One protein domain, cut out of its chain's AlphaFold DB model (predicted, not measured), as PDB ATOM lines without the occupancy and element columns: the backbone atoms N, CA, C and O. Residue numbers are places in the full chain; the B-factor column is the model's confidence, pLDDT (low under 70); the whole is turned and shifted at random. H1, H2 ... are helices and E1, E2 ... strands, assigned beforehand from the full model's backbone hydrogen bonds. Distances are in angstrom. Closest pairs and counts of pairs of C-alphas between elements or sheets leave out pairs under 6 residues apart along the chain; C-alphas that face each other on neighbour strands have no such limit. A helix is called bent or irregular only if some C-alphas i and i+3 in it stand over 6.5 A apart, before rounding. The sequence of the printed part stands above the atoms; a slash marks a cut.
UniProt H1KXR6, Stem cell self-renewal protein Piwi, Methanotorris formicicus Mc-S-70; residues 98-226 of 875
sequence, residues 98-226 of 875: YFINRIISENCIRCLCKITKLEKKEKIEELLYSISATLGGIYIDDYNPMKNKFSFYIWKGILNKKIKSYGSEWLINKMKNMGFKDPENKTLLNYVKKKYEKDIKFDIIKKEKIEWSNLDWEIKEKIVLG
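Overview. This is residues 98 to 226 of the 875 residues of the protein "Stem cell self-renewal protein Piwi" of Methanotorris formicicus Mc-S-70 (UniProt H1KXR6). A strongly twisted sheet of three strands, E2, E1 and E3, has H2 packed beside E2, with H7 and the last residues of H1 near one end of the sheet. H6 packs on the end of H2 at residues 131 to 135, and beyond H6 the short H4 and H5 make an arm away from the strands. The printed part has 129 residues, with seven named helices and three named strands in the order H1 E1 H2 E2 H3 H4 H5 H6 E3 H7; the sheet runs E2, E1, E3, all antiparallel, and the class is mixed, helices and strands. The whole is compact, with a radius of gyration of the C-alphas of 14.9 A, and flat, spanning 40 by 40 by 22 A.

Along the chain. H1, residues 98 to 107, begins at C-alpha 98 (10.484, 6.935, 64.523); it is neither bent nor irregular, but only just: C-alphas 101 and 104 are 6.3 A apart. E1, residues 108 to 118, spans 27.6 A and bends by 54 degrees at residue 115. H2, residues 124 to 135, is 16.8 A long, and E2, residues 149 to 155, is 19.9 A. H3 holds residues 157 to 160, H4 163 to 166, H5 169 to 177 and H6 188 to 195. E3, residues 200 to 209, spans 25.6 A and bends by 54 degrees at residue 205. H7, residues 217 to 226, is 13.9 A long and ends at C-alpha 226 (24.531, 15.760, 66.451).

Arrangement. E1 is the inner strand. N 111 and O 152 join it to E2 at 2.9 A, and N 110 and O 208 join it to E3 at 2.8 A, within hydrogen-bond range. Residues 138 to 139 pair antiparallel with residues 152 to 153 of E2. H2 and the sheet form two layers, a helix on one face of a sheet; its height over the sheet is 6.5 A, over none of the strands. H2, with residues 131 to 135 alone, touches H6 at a steep tilt of 40 degrees, opposite ways; the closest C-alphas, of Leu 135 and Leu 188, are 6.3 A apart. H6 touches H3 too, C-alphas of Leu 159 and Leu 189 at 5.9 A. H4 and H5 only just touch, only at the corner, with 3 pairs of C-alphas within 8 A, the closest those of Ile 163 and Ile 172 at 6.9 A. H1, H6 and H7 only graze the sheet. Every O i to N i+4 pair is within hydrogen-bond range in H2, H5, H6 and H7, but 3 of 6 in H1; H3 and H4 are too short for such a pair.

Size, cuts and confidence. The farthest C-alphas, of Tyr 98 and Lys 120, are 44.7 A apart. The printed part has no cut. The link from H2 to E2, residues 136 to 148, is long. Mean pLDDT of the printed part is 89.4; residues 120 to 122 are under 70.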
ATOM      1  N   TYR A  98      10.690   7.124  63.084       82.88
ATOM      2  CA  TYR A  98      10.484   6.935  64.523       82.88
ATOM      3  C   TYR A  98      11.631   7.548  65.337       82.88
ATOM      4  O   TYR A  98      11.400   8.232  66.335       82.88
ATOM      5  N   PHE A  99      12.873   7.376  64.874       84.44
ATOM      6  CA  PHE A  99      14.040   7.969  65.525       84.44
ATOM      7  C   PHE A  99      13.977   9.501  65.516       84.44
ATOM      8  O   PHE A  99      14.252  10.149  66.523       84.44
ATOM      9  N   ILE A 100      13.548  10.096  64.407       86.31
ATOM     10  CA  ILE A 100      13.372  11.547  64.316       86.31
ATOM     11  C   ILE A 100      12.234  12.021  65.235       86.31
ATOM     12  O   ILE A 100      12.463  12.852  66.116       86.31
ATOM     13  N   ASN A 101      11.035  11.467  65.049       83.81
ATOM     14  CA  ASN A 101       9.785  12.006  65.590       83.81
ATOM     15  C   ASN A 101       9.534  11.673  67.059       83.81
ATOM     16  O   ASN A 101       8.763  12.379  67.700       83.81
ATOM     17  N   ARG A 102      10.133  10.604  67.590       82.88
ATOM     18  CA  ARG A 102       9.965  10.210  68.998       82.88
ATOM     19  C   ARG A 102      11.234  10.402  69.809       82.88
ATOM     20  O   ARG A 102      11.184  10.814  70.962       82.88
ATOM     21  N   ILE A 103      12.398  10.129  69.220       85.94
ATOM     22  CA  ILE A 103      13.651  10.143  69.983       85.94
ATOM     23  C   ILE A 103      14.289  11.532  69.976       85.94
ATOM     24  O   ILE A 103      14.712  12.002  71.036       85.94
ATOM     25  N   ILE A 104      14.367  12.205  68.823       88.25
ATOM     26  CA  ILE A 104      15.044  13.506  68.721       88.25
ATOM     27  C   ILE A 104      14.110  14.664  69.065       88.25
ATOM     28  O   ILE A 104      14.431  15.433  69.973       88.25
ATOM     29  N   SER A 105      12.990  14.799  68.350       86.38
ATOM     30  CA  SER A 105      12.099  15.967  68.436       86.38
ATOM     31  C   SER A 105      11.560  16.195  69.854       86.38
ATOM     32  O   SER A 105      11.648  17.308  70.369       86.38
ATOM     33  N   GLU A 106      11.092  15.140  70.529       88.44
ATOM     34  CA  GLU A 106      10.524  15.209  71.885       88.44
ATOM     35  C   GLU A 106      11.579  15.521  72.966       88.44
ATOM     36  O   GLU A 106      11.241  15.982  74.060       88.44
ATOM     37  N   ASN A 107      12.864  15.309  72.659       90.81
ATOM     38  CA  ASN A 107      13.988  15.459  73.585       90.81
ATOM     39  C   ASN A 107      14.946  16.597  73.197       90.81
ATOM     40  O   ASN A 107      16.089  16.638  73.669       90.81
ATOM     41  N   CYS A 108      14.515  17.520  72.340       92.88
ATOM     42  CA  CYS A 108      15.273  18.723  72.028       92.88
ATOM     43  C   CYS A 108      15.148  19.759  73.157       92.88
ATOM     44  O   CYS A 108      14.055  20.022  73.663       92.88
ATOM     45  N   ILE A 109      16.276  20.343  73.573       95.56
ATOM     46  CA  ILE A 109      16.318  21.328  74.660       95.56
ATOM     47  C   ILE A 109      17.228  22.516  74.336       95.56
ATOM     48  O   ILE A 109      18.224  22.380  73.619       95.56
ATOM     49  N   ARG A 110      16.924  23.670  74.940       96.44
ATOM     50  CA  ARG A 110      17.817  24.834  75.030       96.44
ATOM     51  C   ARG A 110      18.598  24.726  76.327       96.44
ATOM     52  O   ARG A 110      18.006  24.616  77.399       96.44
ATOM     53  N   CYS A 111      19.920  24.768  76.243       96.88
ATOM     54  CA  CYS A 111      20.787  24.860  77.412       96.88
ATOM     55  C   CYS A 111      21.249  26.303  77.571       96.88
ATOM     56  O   CYS A 111      22.048  26.771  76.763       96.88
ATOM     57  N   LEU A 112      20.774  26.987  78.611       96.69
ATOM     58  CA  LEU A 112      21.300  28.289  79.007       96.69
ATOM     59  C   LEU A 112      22.549  28.071  79.859       96.69
ATOM     60  O   LEU A 112      22.508  27.369  80.875       96.69
ATOM     61  N   CYS A 113      23.645  28.690  79.449       96.38
ATOM     62  CA  CYS A 113      24.950  28.562  80.069       96.38
ATOM     63  C   CYS A 113      25.412  29.893  80.659       96.38
ATOM     64  O   CYS A 113      25.115  30.957  80.116       96.38
ATOM     65  N   LYS A 114      26.163  29.830  81.761       96.25
ATOM     66  CA  LYS A 114      26.869  30.970  82.352       96.25
ATOM     67  C   LYS A 114      28.370  30.737  82.244       96.25
ATOM     68  O   LYS A 114      28.851  29.675  82.635       96.25
ATOM     69  N   ILE A 115      29.090  31.719  81.718       94.25
ATOM     70  CA  ILE A 115      30.549  31.738  81.676       94.25
ATOM     71  C   ILE A 115      31.048  32.123  83.066       94.25
ATOM     72  O   ILE A 115      30.663  33.156  83.614       94.25
ATOM     73  N   THR A 116      31.879  31.263  83.643       91.94
ATOM     74  CA  THR A 116      32.487  31.445  84.967       91.94
ATOM     75  C   THR A 116      33.933  31.915  84.873       91.94
ATOM     76  O   THR A 116      34.429  32.545  85.801       91.94
ATOM     77  N   LYS A 117      34.600  31.662  83.741       89.69
ATOM     78  CA  LYS A 117      35.925  32.201  83.419       89.69
ATOM     79  C   LYS A 117      36.063  32.363  81.906       89.69
ATOM     80  O   LYS A 117      35.666  31.460  81.173       89.69
ATOM     81  N   LEU A 118      36.653  33.468  81.458       86.69
ATOM     82  CA  LEU A 118      36.988  33.727  80.058       86.69
ATOM     83  C   LEU A 118      38.401  34.307  79.988       86.69
ATOM     84  O   LEU A 118      38.657  35.346  80.592       86.69
ATOM     85  N   GLU A 119      39.302  33.651  79.262       81.88
ATOM     86  CA  GLU A 119      40.587  34.260  78.909       81.88
ATOM     87  C   GLU A 119      40.383  35.215  77.721       81.88
ATOM     88  O   GLU A 119      39.636  34.896  76.790       81.88
ATOM     89  N   LYS A 120      41.010  36.402  77.751       61.41
ATOM     90  CA  LYS A 120      40.852  37.438  76.710       61.41
ATOM     91  C   LYS A 120      41.177  36.859  75.325       61.41
ATOM     92  O   LYS A 120      42.335  36.597  75.011       61.41
ATOM     93  N   LYS A 121      40.156  36.715  74.478       60.69
ATOM     94  CA  LYS A 121      40.287  36.414  73.046       60.69
ATOM     95  C   LYS A 121      39.458  37.396  72.233       60.69
ATOM     96  O   LYS A 121      38.318  37.676  72.583       60.69
ATOM     97  N   GLU A 122      40.004  37.834  71.102       56.78
ATOM     98  CA  GLU A 122      39.360  38.767  70.164       56.78
ATOM     99  C   GLU A 122      38.086  38.195  69.494       56.78
ATOM    100  O   GLU A 122      37.416  38.916  68.763       56.78
ATOM    101  N   LYS A 123      37.720  36.916  69.724       75.06
ATOM    102  CA  LYS A 123      36.614  36.227  69.024       75.06
ATOM    103  C   LYS A 123      35.862  35.185  69.867       75.06
ATOM    104  O   LYS A 123      35.977  33.977  69.648       75.06
ATOM    105  N   ILE A 124      35.076  35.633  70.842       84.94
ATOM    106  CA  ILE A 124      34.311  34.727  71.717       84.94
ATOM    107  C   ILE A 124      33.262  33.891  70.958       84.94
ATOM    108  O   ILE A 124      33.080  32.715  71.258       84.94
ATOM    109  N   GLU A 125      32.614  34.440  69.934       82.94
ATOM    110  CA  GLU A 125      31.557  33.746  69.180       82.94
ATOM    111  C   GLU A 125      32.075  32.507  68.435       82.94
ATOM    112  O   GLU A 125      31.456  31.443  68.498       82.94
ATOM    113  N   GLU A 126      33.255  32.591  67.808       83.06
ATOM    114  CA  GLU A 126      33.903  31.441  67.154       83.06
ATOM    115  C   GLU A 126      34.192  30.311  68.164       83.06
ATOM    116  O   GLU A 126      34.056  29.116  67.854       83.06
ATOM    117  N   LEU A 127      34.545  30.678  69.401       87.31
ATOM    118  CA  LEU A 127      34.775  29.739  70.496       87.31
ATOM    119  C   LEU A 127      33.465  29.079  70.956       87.31
ATOM    120  O   LEU A 127      33.409  27.852  71.068       87.31
ATOM    121  N   LEU A 128      32.396  29.856  71.160       91.50
ATOM    122  CA  LEU A 128      31.074  29.349  71.558       91.50
ATOM    123  C   LEU A 128      30.457  28.437  70.486       91.50
ATOM    124  O   LEU A 128      29.891  27.381  70.805       91.50
ATOM    125  N   TYR A 129      30.641  28.783  69.209       88.38
ATOM    126  CA  TYR A 129      30.277  27.932  68.079       88.38
ATOM    127  C   TYR A 129      31.031  26.597  68.128       88.38
ATOM    128  O   TYR A 129      30.426  25.524  68.047       88.38
ATOM    129  N   SER A 130      32.349  26.646  68.339       88.44
ATOM    130  CA  SER A 130      33.206  25.459  68.427       88.44
ATOM    131  C   SER A 130      32.844  24.546  69.604       88.44
ATOM    132  O   SER A 130      32.876  23.318  69.464       88.44
ATOM    133  N   ILE A 131      32.470  25.116  70.751       91.56
ATOM    134  CA  ILE A 131      31.996  24.381  71.934       91.56
ATOM    135  C   ILE A 131      30.713  23.631  71.609       91.56
ATOM    136  O   ILE A 131      30.669  22.402  71.736       91.56
ATOM    137  N   SER A 132      29.706  24.358  71.125       92.12
ATOM    138  CA  SER A 132      28.390  23.807  70.809       92.12
ATOM    139  C   SER A 132      28.504  22.708  69.751       92.12
ATOM    140  O   SER A 132      28.032  21.592  69.966       92.12
ATOM    141  N   ALA A 133      29.252  22.958  68.672       88.62
ATOM    142  CA  ALA A 133      29.484  21.980  67.613       88.62
ATOM    143  C   ALA A 133      30.241  20.730  68.099       88.62
ATOM    144  O   ALA A 133      29.932  19.616  67.672       88.62
ATOM    145  N   THR A 134      31.214  20.877  69.013       89.50
ATOM    146  CA  THR A 134      31.941  19.727  69.591       89.50
ATOM    147  C   THR A 134      31.020  18.856  70.442       89.50
ATOM    148  O   THR A 134      31.164  17.633  70.439       89.50
ATOM    149  N   LEU A 135      30.066  19.475  71.139       90.75
ATOM    150  CA  LEU A 135      29.042  18.780  71.912       90.75
ATOM    151  C   LEU A 135      27.946  18.170  71.019       90.75
ATOM    152  O   LEU A 135      27.146  17.391  71.507       90.75
ATOM    153  N   GLY A 136      27.895  18.484  69.720       89.69
ATOM    154  CA  GLY A 136      26.803  18.062  68.834       89.69
ATOM    155  C   GLY A 136      25.533  18.910  68.975       89.69
ATOM    156  O   GLY A 136      24.453  18.447  68.621       89.69
ATOM    157  N   GLY A 137      25.660  20.125  69.511       92.06
ATOM    158  CA  GLY A 137      24.615  21.143  69.568       92.06
ATOM    159  C   GLY A 137      24.897  22.334  68.646       92.06
ATOM    160  O   GLY A 137      25.825  22.317  67.835       92.06
ATOM    161  N   ILE A 138      24.083  23.381  68.780       93.75
ATOM    162  CA  ILE A 138      24.102  24.575  67.925       93.75
ATOM    163  C   ILE A 138      24.026  25.817  68.796       93.75
ATOM    164  O   ILE A 138      23.039  26.010  69.501       93.75
ATOM    165  N   TYR A 139      25.059  26.652  68.727       92.06
ATOM    166  CA  TYR A 139      25.059  27.973  69.348       92.06
ATOM    167  C   TYR A 139      23.997  28.857  68.684       92.06
ATOM    168  O   TYR A 139      23.884  28.839  67.458       92.06
ATOM    169  N   ILE A 140      23.216  29.593  69.478       87.62
ATOM    170  CA  ILE A 140      22.056  30.356  68.980       87.62
ATOM    171  C   ILE A 140      22.324  31.851  68.793       87.62
ATOM    172  O   ILE A 140      21.384  32.610  68.588       87.62
ATOM    173  N   ASP A 141      23.590  32.250  68.858       85.81
ATOM    174  CA  ASP A 141      24.019  33.630  68.639       85.81
ATOM    175  C   ASP A 141      23.421  34.649  69.628       85.81
ATOM    176  O   ASP A 141      23.038  35.757  69.272       85.81
ATOM    177  N   ASP A 142      23.304  34.246  70.899       88.31
ATOM    178  CA  ASP A 142      22.678  35.027  71.976       88.31
ATOM    179  C   ASP A 142      23.643  35.405  73.112       88.31
ATOM    180  O   ASP A 142      23.200  35.663  74.238       88.31
ATOM    181  N   TYR A 143      24.959  35.406  72.861       90.56
ATOM    182  CA  TYR A 143      25.924  35.771  73.895       90.56
ATOM    183  C   TYR A 143      25.661  37.188  74.409       90.56
ATOM    184  O   TYR A 143      25.664  38.166  73.668       90.56
ATOM    185  N   ASN A 144      25.457  37.290  75.718       87.12
ATOM    186  CA  ASN A 144      25.292  38.545  76.425       87.12
ATOM    187  C   ASN A 144      26.538  38.798  77.290       87.12
ATOM    188  O   ASN A 144      26.673  38.145  78.336       87.12
ATOM    189  N   PRO A 145      27.415  39.749  76.908       86.06
ATOM    190  CA  PRO A 145      28.630  40.068  77.657       86.06
ATOM    191  C   PRO A 145      28.353  40.533  79.088       86.06
ATOM    192  O   PRO A 145      29.007  40.084  80.022       86.06
ATOM    193  N   MET A 146      27.317  41.355  79.285       86.75
ATOM    194  CA  MET A 146      26.965  41.906  80.603       86.75
ATOM    195  C   MET A 146      26.522  40.818  81.584       86.75
ATOM    196  O   MET A 146      26.786  40.891  82.781       86.75
ATOM    197  N   LYS A 147      25.834  39.787  81.084       88.81
ATOM    198  CA  LYS A 147      25.346  38.667  81.901       88.81
ATOM    199  C   LYS A 147      26.298  37.474  81.899       88.81
ATOM    200  O   LYS A 147      26.069  36.542  82.672       88.81
ATOM    201  N   ASN A 148      27.319  37.482  81.039       91.44
ATOM    202  CA  ASN A 148      28.183  36.342  80.745       91.44
ATOM    203  C   ASN A 148      27.377  35.066  80.466       91.44
ATOM    204  O   ASN A 148      27.661  33.998  81.006       91.44
ATOM    205  N   LYS A 149      26.320  35.184  79.658       94.06
ATOM    206  CA  LYS A 149      25.405  34.079  79.344       94.06
ATOM    207  C   LYS A 149      25.332  33.844  77.850       94.06
ATOM    208  O   LYS A 149      25.382  34.794  77.084       94.06
ATOM    209  N   PHE A 150      25.177  32.587  77.473       95.19
ATOM    210  CA  PHE A 150      24.927  32.158  76.101       95.19
ATOM    211  C   PHE A 150      24.086  30.885  76.126       95.19
ATOM    212  O   PHE A 150      24.019  30.209  77.157       95.19
ATOM    213  N   SER A 151      23.487  30.519  75.003       95.44
ATOM    214  CA  SER A 151      22.698  29.302  74.892       95.44
ATOM    215  C   SER A 151      23.064  28.475  73.670       95.44
ATOM    216  O   SER A 151      23.590  28.963  72.670       95.44
ATOM    217  N   PHE A 152      22.732  27.190  73.732       95.38
ATOM    218  CA  PHE A 152      22.763  26.321  72.564       95.38
ATOM    219  C   PHE A 152      21.593  25.338  72.561       95.38
ATOM    220  O   PHE A 152      21.090  24.936  73.615       95.38
ATOM    221  N   TYR A 153      21.180  24.929  71.363       96.12
ATOM    222  CA  TYR A 153      20.217  23.855  71.148       96.12
ATOM    223  C   TYR A 153      20.923  22.507  71.053       96.12
ATOM    224  O   TYR A 153      21.979  22.397  70.427       96.12
ATOM    225  N   ILE A 154      20.361  21.473  71.680       95.06
ATOM    226  CA  ILE A 154      20.934  20.124  71.663       95.06
ATOM    227  C   ILE A 154      19.864  19.050  71.872       95.06
ATOM    228  O   ILE A 154      18.842  19.278  72.519       95.06
ATOM    229  N   TRP A 155      20.130  17.841  71.381       94.50
ATOM    230  CA  TRP A 155      19.403  16.651  71.811       94.50
ATOM    231  C   TRP A 155      19.812  16.267  73.244       94.50
ATOM    232  O   TRP A 155      20.978  15.965  73.512       94.50
ATOM    233  N   LYS A 156      18.858  16.262  74.183       93.69
ATOM    234  CA  LYS A 156      19.091  16.058  75.628       93.69
ATOM    235  C   LYS A 156      19.909  14.803  75.938       93.69
ATOM    236  O   LYS A 156      20.735  14.836  76.851       93.69
ATOM    237  N   GLY A 157      19.714  13.729  75.168       89.56
ATOM    238  CA  GLY A 157      20.416  12.456  75.343       89.56
ATOM    239  C   GLY A 157      21.942  12.592  75.345       89.56
ATOM    240  O   GLY A 157      22.612  11.899  76.105       89.56
ATOM    241  N   ILE A 158      22.501  13.544  74.586       92.62
ATOM    242  CA  ILE A 158      23.955  13.756  74.503       92.62
ATOM    243  C   ILE A 158      24.568  14.124  75.858       92.62
ATOM    244  O   ILE A 158      25.662  13.669  76.185       92.62
ATOM    245  N   LEU A 159      23.876  14.949  76.649       92.62
ATOM    246  CA  LEU A 159      24.443  15.519  77.874       92.62
ATOM    247  C   LEU A 159      24.756  14.458  78.930       92.62
ATOM    248  O   LEU A 159      25.670  14.648  79.728       92.62
ATOM    249  N   ASN A 160      24.006  13.356  78.917       90.12
ATOM    250  CA  ASN A 160      24.080  12.313  79.937       90.12
ATOM    251  C   ASN A 160      24.644  10.994  79.392       90.12
ATOM    252  O   ASN A 160      24.916  10.078  80.168       90.12
ATOM    253  N   LYS A 161      24.815  10.865  78.069       92.94
ATOM    254  CA  LYS A 161      25.309   9.629  77.464       92.94
ATOM    255  C   LYS A 161      26.771   9.405  77.851       92.94
ATOM    256  O   LYS A 161      27.632  10.253  77.610       92.94
ATOM    257  N   LYS A 162      27.039   8.238  78.439       95.00
ATOM    258  CA  LYS A 162      28.392   7.800  78.792       95.00
ATOM    259  C   LYS A 162      29.200   7.496  77.534       95.00
ATOM    260  O   LYS A 162      28.655   6.955  76.573       95.00
ATOM    261  N   ILE A 163      30.495   7.796  77.555       92.75
ATOM    262  CA  ILE A 163      31.405   7.632  76.411       92.75
ATOM    263  C   ILE A 163      31.458   6.178  75.926       92.75
ATOM    264  O   ILE A 163      31.430   5.949  74.719       92.75
ATOM    265  N   LYS A 164      31.404   5.190  76.830       91.25
ATOM    266  CA  LYS A 164      31.332   3.766  76.448       91.25
ATOM    267  C   LYS A 164      30.159   3.435  75.521       91.25
ATOM    268  O   LYS A 164      30.298   2.655  74.587       91.25
ATOM    269  N   SER A 165      29.018   4.100  75.705       90.50
ATOM    270  CA  SER A 165      27.810   3.890  74.897       90.50
ATOM    271  C   SER A 165      27.909   4.474  73.483       90.50
ATOM    272  O   SER A 165      26.970   4.330  72.702       90.50
ATOM    273  N   TYR A 166      28.999   5.174  73.154       89.69
ATOM    274  CA  TYR A 166      29.302   5.605  71.790       89.69
ATOM    275  C   TYR A 166      30.046   4.524  70.996       89.69
ATOM    276  O   TYR A 166      30.170   4.686  69.786       89.69
ATOM    277  N   GLY A 167      30.558   3.467  71.645       87.12
ATOM    278  CA  GLY A 167      31.357   2.428  70.983       87.12
ATOM    279  C   GLY A 167      32.595   2.981  70.267       87.12
ATOM    280  O   GLY A 167      32.945   2.493  69.198       87.12
ATOM    281  N   SER A 168      33.197   4.050  70.804       87.88
ATOM    282  CA  SER A 168      34.305   4.782  70.178       87.88
ATOM    283  C   SER A 168      35.586   4.639  70.993       87.88
ATOM    284  O   SER A 168      35.779   5.320  72.005       87.88
ATOM    285  N   GLU A 169      36.493   3.790  70.518       85.62
ATOM    286  CA  GLU A 169      37.838   3.655  71.087       85.62
ATOM    287  C   GLU A 169      38.628   4.958  70.958       85.62
ATOM    288  O   GLU A 169      39.360   5.354  71.869       85.62
ATOM    289  N   TRP A 170      38.438   5.680  69.849       85.94
ATOM    290  CA  TRP A 170      39.110   6.955  69.626       85.94
ATOM    291  C   TRP A 170      38.750   7.989  70.695       85.94
ATOM    292  O   TRP A 170      39.633   8.684  71.202       85.94
ATOM    293  N   LEU A 171      37.466   8.107  71.048       86.12
ATOM    294  CA  LEU A 171      37.004   9.080  72.040       86.12
ATOM    295  C   LEU A 171      37.530   8.725  73.437       86.12
ATOM    296  O   LEU A 171      37.989   9.616  74.154       86.12
ATOM    297  N   ILE A 172      37.538   7.431  73.779       88.81
ATOM    298  CA  ILE A 172      38.105   6.903  75.026       88.81
ATOM    299  C   ILE A 172      39.593   7.248  75.121       88.81
ATOM    300  O   ILE A 172      40.008   7.906  76.077       88.81
ATOM    301  N   ASN A 173      40.387   6.884  74.112       85.94
ATOM    302  CA  ASN A 173      41.830   7.141  74.091       85.94
ATOM    303  C   ASN A 173      42.141   8.636  74.146       85.94
ATOM    304  O   ASN A 173      43.023   9.077  74.880       85.94
ATOM    305  N   LYS A 174      41.358   9.453  73.438       85.06
ATOM    306  CA  LYS A 174      41.519  10.904  73.483       85.06
ATOM    307  C   LYS A 174      41.269  11.480  74.874       85.06
ATOM    308  O   LYS A 174      41.969  12.403  75.276       85.06
ATOM    309  N   MET A 175      40.288  10.956  75.603       90.12
ATOM    310  CA  MET A 175      40.031  11.375  76.979       90.12
ATOM    311  C   MET A 175      41.125  10.893  77.936       90.12
ATOM    312  O   MET A 175      41.546  11.677  78.784       90.12
ATOM    313  N   LYS A 176      41.663   9.678  77.762       87.50
ATOM    314  CA  LYS A 176      42.847   9.221  78.519       87.50
ATOM    315  C   LYS A 176      44.013  10.197  78.352       87.50
ATOM    316  O   LYS A 176      44.533  10.698  79.343       87.50
ATOM    317  N   ASN A 177      44.312  10.586  77.112       82.75
ATOM    318  CA  ASN A 177      45.390  11.533  76.797       82.75
ATOM    319  C   ASN A 177      45.147  12.953  77.344       82.75
ATOM    320  O   ASN A 177      46.075  13.744  77.440       82.75
ATOM    321  N   MET A 178      43.905  13.295  77.700       84.62
ATOM    322  CA  MET A 178      43.556  14.557  78.365       84.62
ATOM    323  C   MET A 178      43.569  14.456  79.901       84.62
ATOM    324  O   MET A 178      43.158  15.403  80.577       84.62
ATOM    325  N   GLY A 179      44.003  13.320  80.456       88.12
ATOM    326  CA  GLY A 179      44.119  13.085  81.895       88.12
ATOM    327  C   GLY A 179      42.819  12.660  82.584       88.12
ATOM    328  O   GLY A 179      42.698  12.800  83.800       88.12
ATOM    329  N   PHE A 180      41.816  12.163  81.850       90.50
ATOM    330  CA  PHE A 180      40.601  11.641  82.482       90.50
ATOM    331  C   PHE A 180      40.849  10.274  83.135       90.50
ATOM    332  O   PHE A 180      41.181   9.309  82.450       90.50
ATOM    333  N   LYS A 181      40.573  10.172  84.442       89.62
ATOM    334  CA  LYS A 181      40.378   8.884  85.128       89.62
ATOM    335  C   LYS A 181      39.009   8.309  84.754       89.62
ATOM    336  O   LYS A 181      38.019   9.047  84.789       89.62
ATOM    337  N   ASP A 182      38.971   7.023  84.404       89.31
ATOM    338  CA  ASP A 182      37.767   6.296  83.969       89.31
ATOM    339  C   ASP A 182      36.962   7.044  82.875       89.31
ATOM    340  O   ASP A 182      35.839   7.512  83.098       89.31
ATOM    341  N   PRO A 183      37.555   7.242  81.680       90.56
ATOM    342  CA  PRO A 183      36.945   8.018  80.596       90.56
ATOM    343  C   PRO A 183      35.626   7.417  80.091       90.56
ATOM    344  O   PRO A 183      34.772   8.146  79.593       90.56
ATOM    345  N   GLU A 184      35.435   6.108  80.240       91.56
ATOM    346  CA  GLU A 184      34.278   5.358  79.749       91.56
ATOM    347  C   GLU A 184      32.964   5.776  80.411       91.56
ATOM    348  O   GLU A 184      31.919   5.816  79.751       91.56
ATOM    349  N   ASN A 185      33.020   6.127  81.699       93.44
ATOM    350  CA  ASN A 185      31.867   6.578  82.474       93.44
ATOM    351  C   ASN A 185      31.676   8.104  82.463       93.44
ATOM    352  O   ASN A 185      30.698   8.596  83.034       93.44
ATOM    353  N   LYS A 186      32.560   8.863  81.804       95.38
ATOM    354  CA  LYS A 186      32.374  10.305  81.580       95.38
ATOM    355  C   LYS A 186      31.395  10.560  80.433       95.38
ATOM    356  O   LYS A 186      31.006   9.643  79.715       95.38
ATOM    357  N   THR A 187      30.991  11.817  80.268       94.81
ATOM    358  CA  THR A 187      30.102  12.279  79.189       94.81
ATOM    359  C   THR A 187      30.855  13.138  78.172       94.81
ATOM    360  O   THR A 187      31.942  13.658  78.448       94.81
ATOM    361  N   LEU A 188      30.240  13.375  77.009       92.88
ATOM    362  CA  LEU A 188      30.778  14.319  76.028       92.88
ATOM    363  C   LEU A 188      30.860  15.753  76.589       92.88
ATOM    364  O   LEU A 188      31.775  16.494  76.235       92.88
ATOM    365  N   LEU A 189      29.965  16.126  77.513       94.88
ATOM    366  CA  LEU A 189      30.023  17.414  78.207       94.88
ATOM    367  C   LEU A 189      31.284  17.536  79.067       94.88
ATOM    368  O   LEU A 189      31.934  18.581  79.041       94.88
ATOM    369  N   ASN A 190      31.676  16.472  79.781       94.75
ATOM    370  CA  ASN A 190      32.931  16.470  80.536       94.75
ATOM    371  C   ASN A 190      34.127  16.690  79.604       94.75
ATOM    372  O   ASN A 190      34.967  17.545  79.880       94.75
ATOM    373  N   TYR A 191      34.170  15.964  78.483       93.38
ATOM    374  CA  TYR A 191      35.212  16.129  77.470       93.38
ATOM    375  C   TYR A 191      35.273  17.567  76.929       93.38
ATOM    376  O   TYR A 191      36.356  18.145  76.873       93.38
ATOM    377  N   VAL A 192      34.131  18.170  76.576       93.12
ATOM    378  CA  VAL A 192      34.068  19.549  76.061       93.12
ATOM    379  C   VAL A 192      34.551  20.555  77.102       93.12
ATOM    380  O   VAL A 192      35.408  21.376  76.779       93.12
ATOM    381  N   LYS A 193      34.076  20.461  78.352       93.19
ATOM    382  CA  LYS A 193      34.527  21.345  79.438       93.19
ATOM    383  C   LYS A 193      36.041  21.274  79.631       93.19
ATOM    384  O   LYS A 193      36.675  22.313  79.748       93.19
ATOM    385  N   LYS A 194      36.632  20.073  79.596       92.94
ATOM    386  CA  LYS A 194      38.088  19.907  79.727       92.94
ATOM    387  C   LYS A 194      38.852  20.417  78.506       92.94
ATOM    388  O   LYS A 194      39.892  21.045  78.658       92.94
ATOM    389  N   LYS A 195      38.341  20.166  77.295       90.69
ATOM    390  CA  LYS A 195      38.988  20.562  76.033       90.69
ATOM    391  C   LYS A 195      39.188  22.073  75.946       90.69
ATOM    392  O   LYS A 195      40.230  22.508  75.475       90.69
ATOM    393  N   TYR A 196      38.189  22.837  76.376       90.44
ATOM    394  CA  TYR A 196      38.197  24.296  76.290       90.44
ATOM    395  C   TYR A 196      38.524  24.974  77.626       90.44
ATOM    396  O   TYR A 196      38.475  26.192  77.697       90.44
ATOM    397  N   GLU A 197      38.905  24.217  78.664       90.00
ATOM    398  CA  GLU A 197      39.096  24.726  80.031       90.00
ATOM    399  C   GLU A 197      40.092  25.892  80.115       90.00
ATOM    400  O   GLU A 197      39.915  26.797  80.932       90.00
ATOM    401  N   LYS A 198      41.133  25.860  79.271       87.06
ATOM    402  CA  LYS A 198      42.146  26.918  79.187       87.06
ATOM    403  C   LYS A 198      41.587  28.222  78.624       87.06
ATOM    404  O   LYS A 198      42.066  29.274  79.007       87.06
ATOM    405  N   ASP A 199      40.594  28.151  77.744       87.69
ATOM    406  CA  ASP A 199      40.041  29.313  77.049       87.69
ATOM    407  C   ASP A 199      38.792  29.862  77.754       87.69
ATOM    408  O   ASP A 199      38.588  31.072  77.840       87.69
ATOM    409  N   ILE A 200      37.928  28.965  78.239       91.06
ATOM    410  CA  ILE A 200      36.615  29.300  78.790       91.06
ATOM    411  C   ILE A 200      36.110  28.207  79.739       91.06
ATOM    412  O   ILE A 200      36.135  27.012  79.436       91.06
ATOM    413  N   LYS A 201      35.576  28.630  80.887       93.25
ATOM    414  CA  LYS A 201      34.815  27.779  81.810       93.25
ATOM    415  C   LYS A 201      33.357  28.208  81.800       93.25
ATOM    416  O   LYS A 201      33.056  29.399  81.853       93.25
ATOM    417  N   PHE A 202      32.452  27.237  81.718       94.50
ATOM    418  CA  PHE A 202      31.018  27.497  81.693       94.50
ATOM    419  C   PHE A 202      30.219  26.378  82.360       94.50
ATOM    420  O   PHE A 202      30.618  25.208  82.358       94.50
ATOM    421  N   ASP A 203      29.040  26.744  82.853       95.06
ATOM    422  CA  ASP A 203      28.087  25.835  83.477       95.06
ATOM    423  C   ASP A 203      26.694  25.990  82.876       95.06
ATOM    424  O   ASP A 203      26.267  27.096  82.546       95.06
ATOM    425  N   ILE A 204      25.981  24.868  82.730       95.94
ATOM    426  CA  ILE A 204      24.583  24.861  82.294       95.94
ATOM    427  C   ILE A 204      23.733  25.218  83.511       95.94
ATOM    428  O   ILE A 204      23.644  24.429  84.447       95.94
ATOM    429  N   ILE A 205      23.110  26.392  83.482       96.38
ATOM    430  CA  ILE A 205      22.301  26.917  84.588       96.38
ATOM    431  C   ILE A 205      20.810  26.620  84.421       96.38
ATOM    432  O   ILE A 205      20.079  26.590  85.404       96.38
ATOM    433  N   LYS A 206      20.340  26.399  83.186       96.25
ATOM    434  CA  LYS A 206      18.938  26.068  82.903       96.25
ATOM    435  C   LYS A 206      18.826  25.200  81.652       96.25
ATOM    436  O   LYS A 206      19.585  25.379  80.699       96.25
ATOM    437  N   LYS A 207      17.875  24.265  81.660       96.62
ATOM    438  CA  LYS A 207      17.481  23.449  80.504       96.62
ATOM    439  C   LYS A 207      16.005  23.703  80.228       96.62
ATOM    440  O   LYS A 207      15.187  23.498  81.117       96.62
ATOM    441  N   GLU A 208      15.674  24.140  79.024       95.69
ATOM    442  CA  GLU A 208      14.302  24.459  78.620       95.69
ATOM    443  C   GLU A 208      13.879  23.518  77.495       95.69
ATOM    444  O   GLU A 208      14.670  23.246  76.588       95.69
ATOM    445  N   LYS A 209      12.649  22.997  77.554       92.38
ATOM    446  CA  LYS A 209      12.082  22.225  76.445       92.38
ATOM    447  C   LYS A 209      11.821  23.175  75.281       92.38
ATOM    448  O   LYS A 209      11.351  24.288  75.496       92.38
ATOM    449  N   ILE A 210      12.132  22.729  74.070       91.69
ATOM    450  CA  ILE A 210      11.822  23.476  72.853       91.69
ATOM    451  C   ILE A 210      10.815  22.673  72.052       91.69
ATOM    452  O   ILE A 210      10.955  21.459  71.902       91.69
ATOM    453  N   GLU A 211       9.822  23.357  71.508       88.88
ATOM    454  CA  GLU A 211       8.950  22.766  70.507       88.88
ATOM    455  C   GLU A 211       9.714  22.600  69.197       88.88
ATOM    456  O   GLU A 211      10.178  23.572  68.597       88.88
ATOM    457  N   TRP A 212       9.851  21.352  68.747       88.50
ATOM    458  CA  TRP A 212      10.560  21.024  67.514       88.50
ATOM    459  C   TRP A 212      10.021  21.814  66.317       88.50
ATOM    460  O   TRP A 212      10.807  22.290  65.506       88.50
ATOM    461  N   SER A 213       8.705  22.022  66.230       85.12
ATOM    462  CA  SER A 213       8.046  22.836  65.196       85.12
ATOM    463  C   SER A 213       8.626  24.246  65.068       85.12
ATOM    464  O   SER A 213       8.757  24.729  63.946       85.12
ATOM    465  N   ASN A 214       9.058  24.856  66.176       86.19
ATOM    466  CA  ASN A 214       9.515  26.248  66.224       86.19
ATOM    467  C   ASN A 214      10.977  26.418  65.780       86.19
ATOM    468  O   ASN A 214      11.467  27.541  65.669       86.19
ATOM    469  N   LEU A 215      11.697  25.319  65.536       86.19
ATOM    470  CA  LEU A 215      13.072  25.358  65.047       86.19
ATOM    471  C   LEU A 215      13.128  25.459  63.518       86.19
ATOM    472  O   LEU A 215      12.389  24.774  62.807       86.19
ATOM    473  N   ASP A 216      14.079  26.251  63.022       81.62
ATOM    474  CA  ASP A 216      14.455  26.269  61.606       81.62
ATOM    475  C   ASP A 216      14.977  24.886  61.169       81.62
ATOM    476  O   ASP A 216      15.609  24.161  61.943       81.62
ATOM    477  N   TRP A 217      14.736  24.505  59.918       78.94
ATOM    478  CA  TRP A 217      15.109  23.202  59.372       78.94
ATOM    479  C   TRP A 217      16.630  22.983  59.393       78.94
ATOM    480  O   TRP A 217      17.077  21.903  59.767       78.94
ATOM    481  N   GLU A 218      17.450  24.009  59.128       81.31
ATOM    482  CA  GLU A 218      18.918  23.887  59.223       81.31
ATOM    483  C   GLU A 218      19.373  23.590  60.662       81.31
ATOM    484  O   GLU A 218      20.346  22.862  60.896       81.31
ATOM    485  N   ILE A 219      18.662  24.156  61.644       87.38
ATOM    486  CA  ILE A 219      18.894  23.877  63.061       87.38
ATOM    487  C   ILE A 219      18.514  22.423  63.350       87.38
ATOM    488  O   ILE A 219      19.297  21.696  63.963       87.38
ATOM    489  N   LYS A 220      17.362  21.965  62.850       89.06
ATOM    490  CA  LYS A 220      16.933  20.567  62.976       89.06
ATOM    491  C   LYS A 220      17.955  19.607  62.377       89.06
ATOM    492  O   LYS A 220      18.398  18.707  63.080       89.06
ATOM    493  N   GLU A 221      18.413  19.820  61.146       88.88
ATOM    494  CA  GLU A 221      19.407  18.961  60.484       88.88
ATOM    495  C   GLU A 221      20.713  18.852  61.266       88.88
ATOM    496  O   GLU A 221      21.268  17.762  61.419       88.88
ATOM    497  N   LYS A 222      21.206  19.971  61.806       90.56
ATOM    498  CA  LYS A 222      22.413  19.993  62.639       90.56
ATOM    499  C   LYS A 222      22.195  19.281  63.982       90.56
ATOM    500  O   LYS A 222      23.101  18.568  64.421       90.56
ATOM    501  N   ILE A 223      21.020  19.407  64.611       92.38
ATOM    502  CA  ILE A 223      20.666  18.658  65.832       92.38
ATOM    503  C   ILE A 223      20.558  17.164  65.525       92.38
ATOM    504  O   ILE A 223      21.119  16.357  66.267       92.38
ATOM    505  N   VAL A 224      19.911  16.787  64.418       92.38
ATOM    506  CA  VAL A 224      19.821  15.395  63.961       92.38
ATOM    507  C   VAL A 224      21.215  14.838  63.699       92.38
ATOM    508  O   VAL A 224      21.554  13.780  64.225       92.38
ATOM    509  N   LEU A 225      22.076  15.578  62.994       93.19
ATOM    510  CA  LEU A 225      23.477  15.212  62.783       93.19
ATOM    511  C   LEU A 225      24.234  15.036  64.111       93.19
ATOM    512  O   LEU A 225      25.057  14.129  64.237       93.19
ATOM    513  N   GLY A 226      23.982  15.891  65.102       92.38
ATOM    514  CA  GLY A 226      24.531  15.760  66.451       92.38
ATOM    515  C   GLY A 226      24.063  14.487  67.160       92.38
ATOM    516  O   GLY A 226      24.884  13.740  67.694       92.38
TER     517      GLY A 226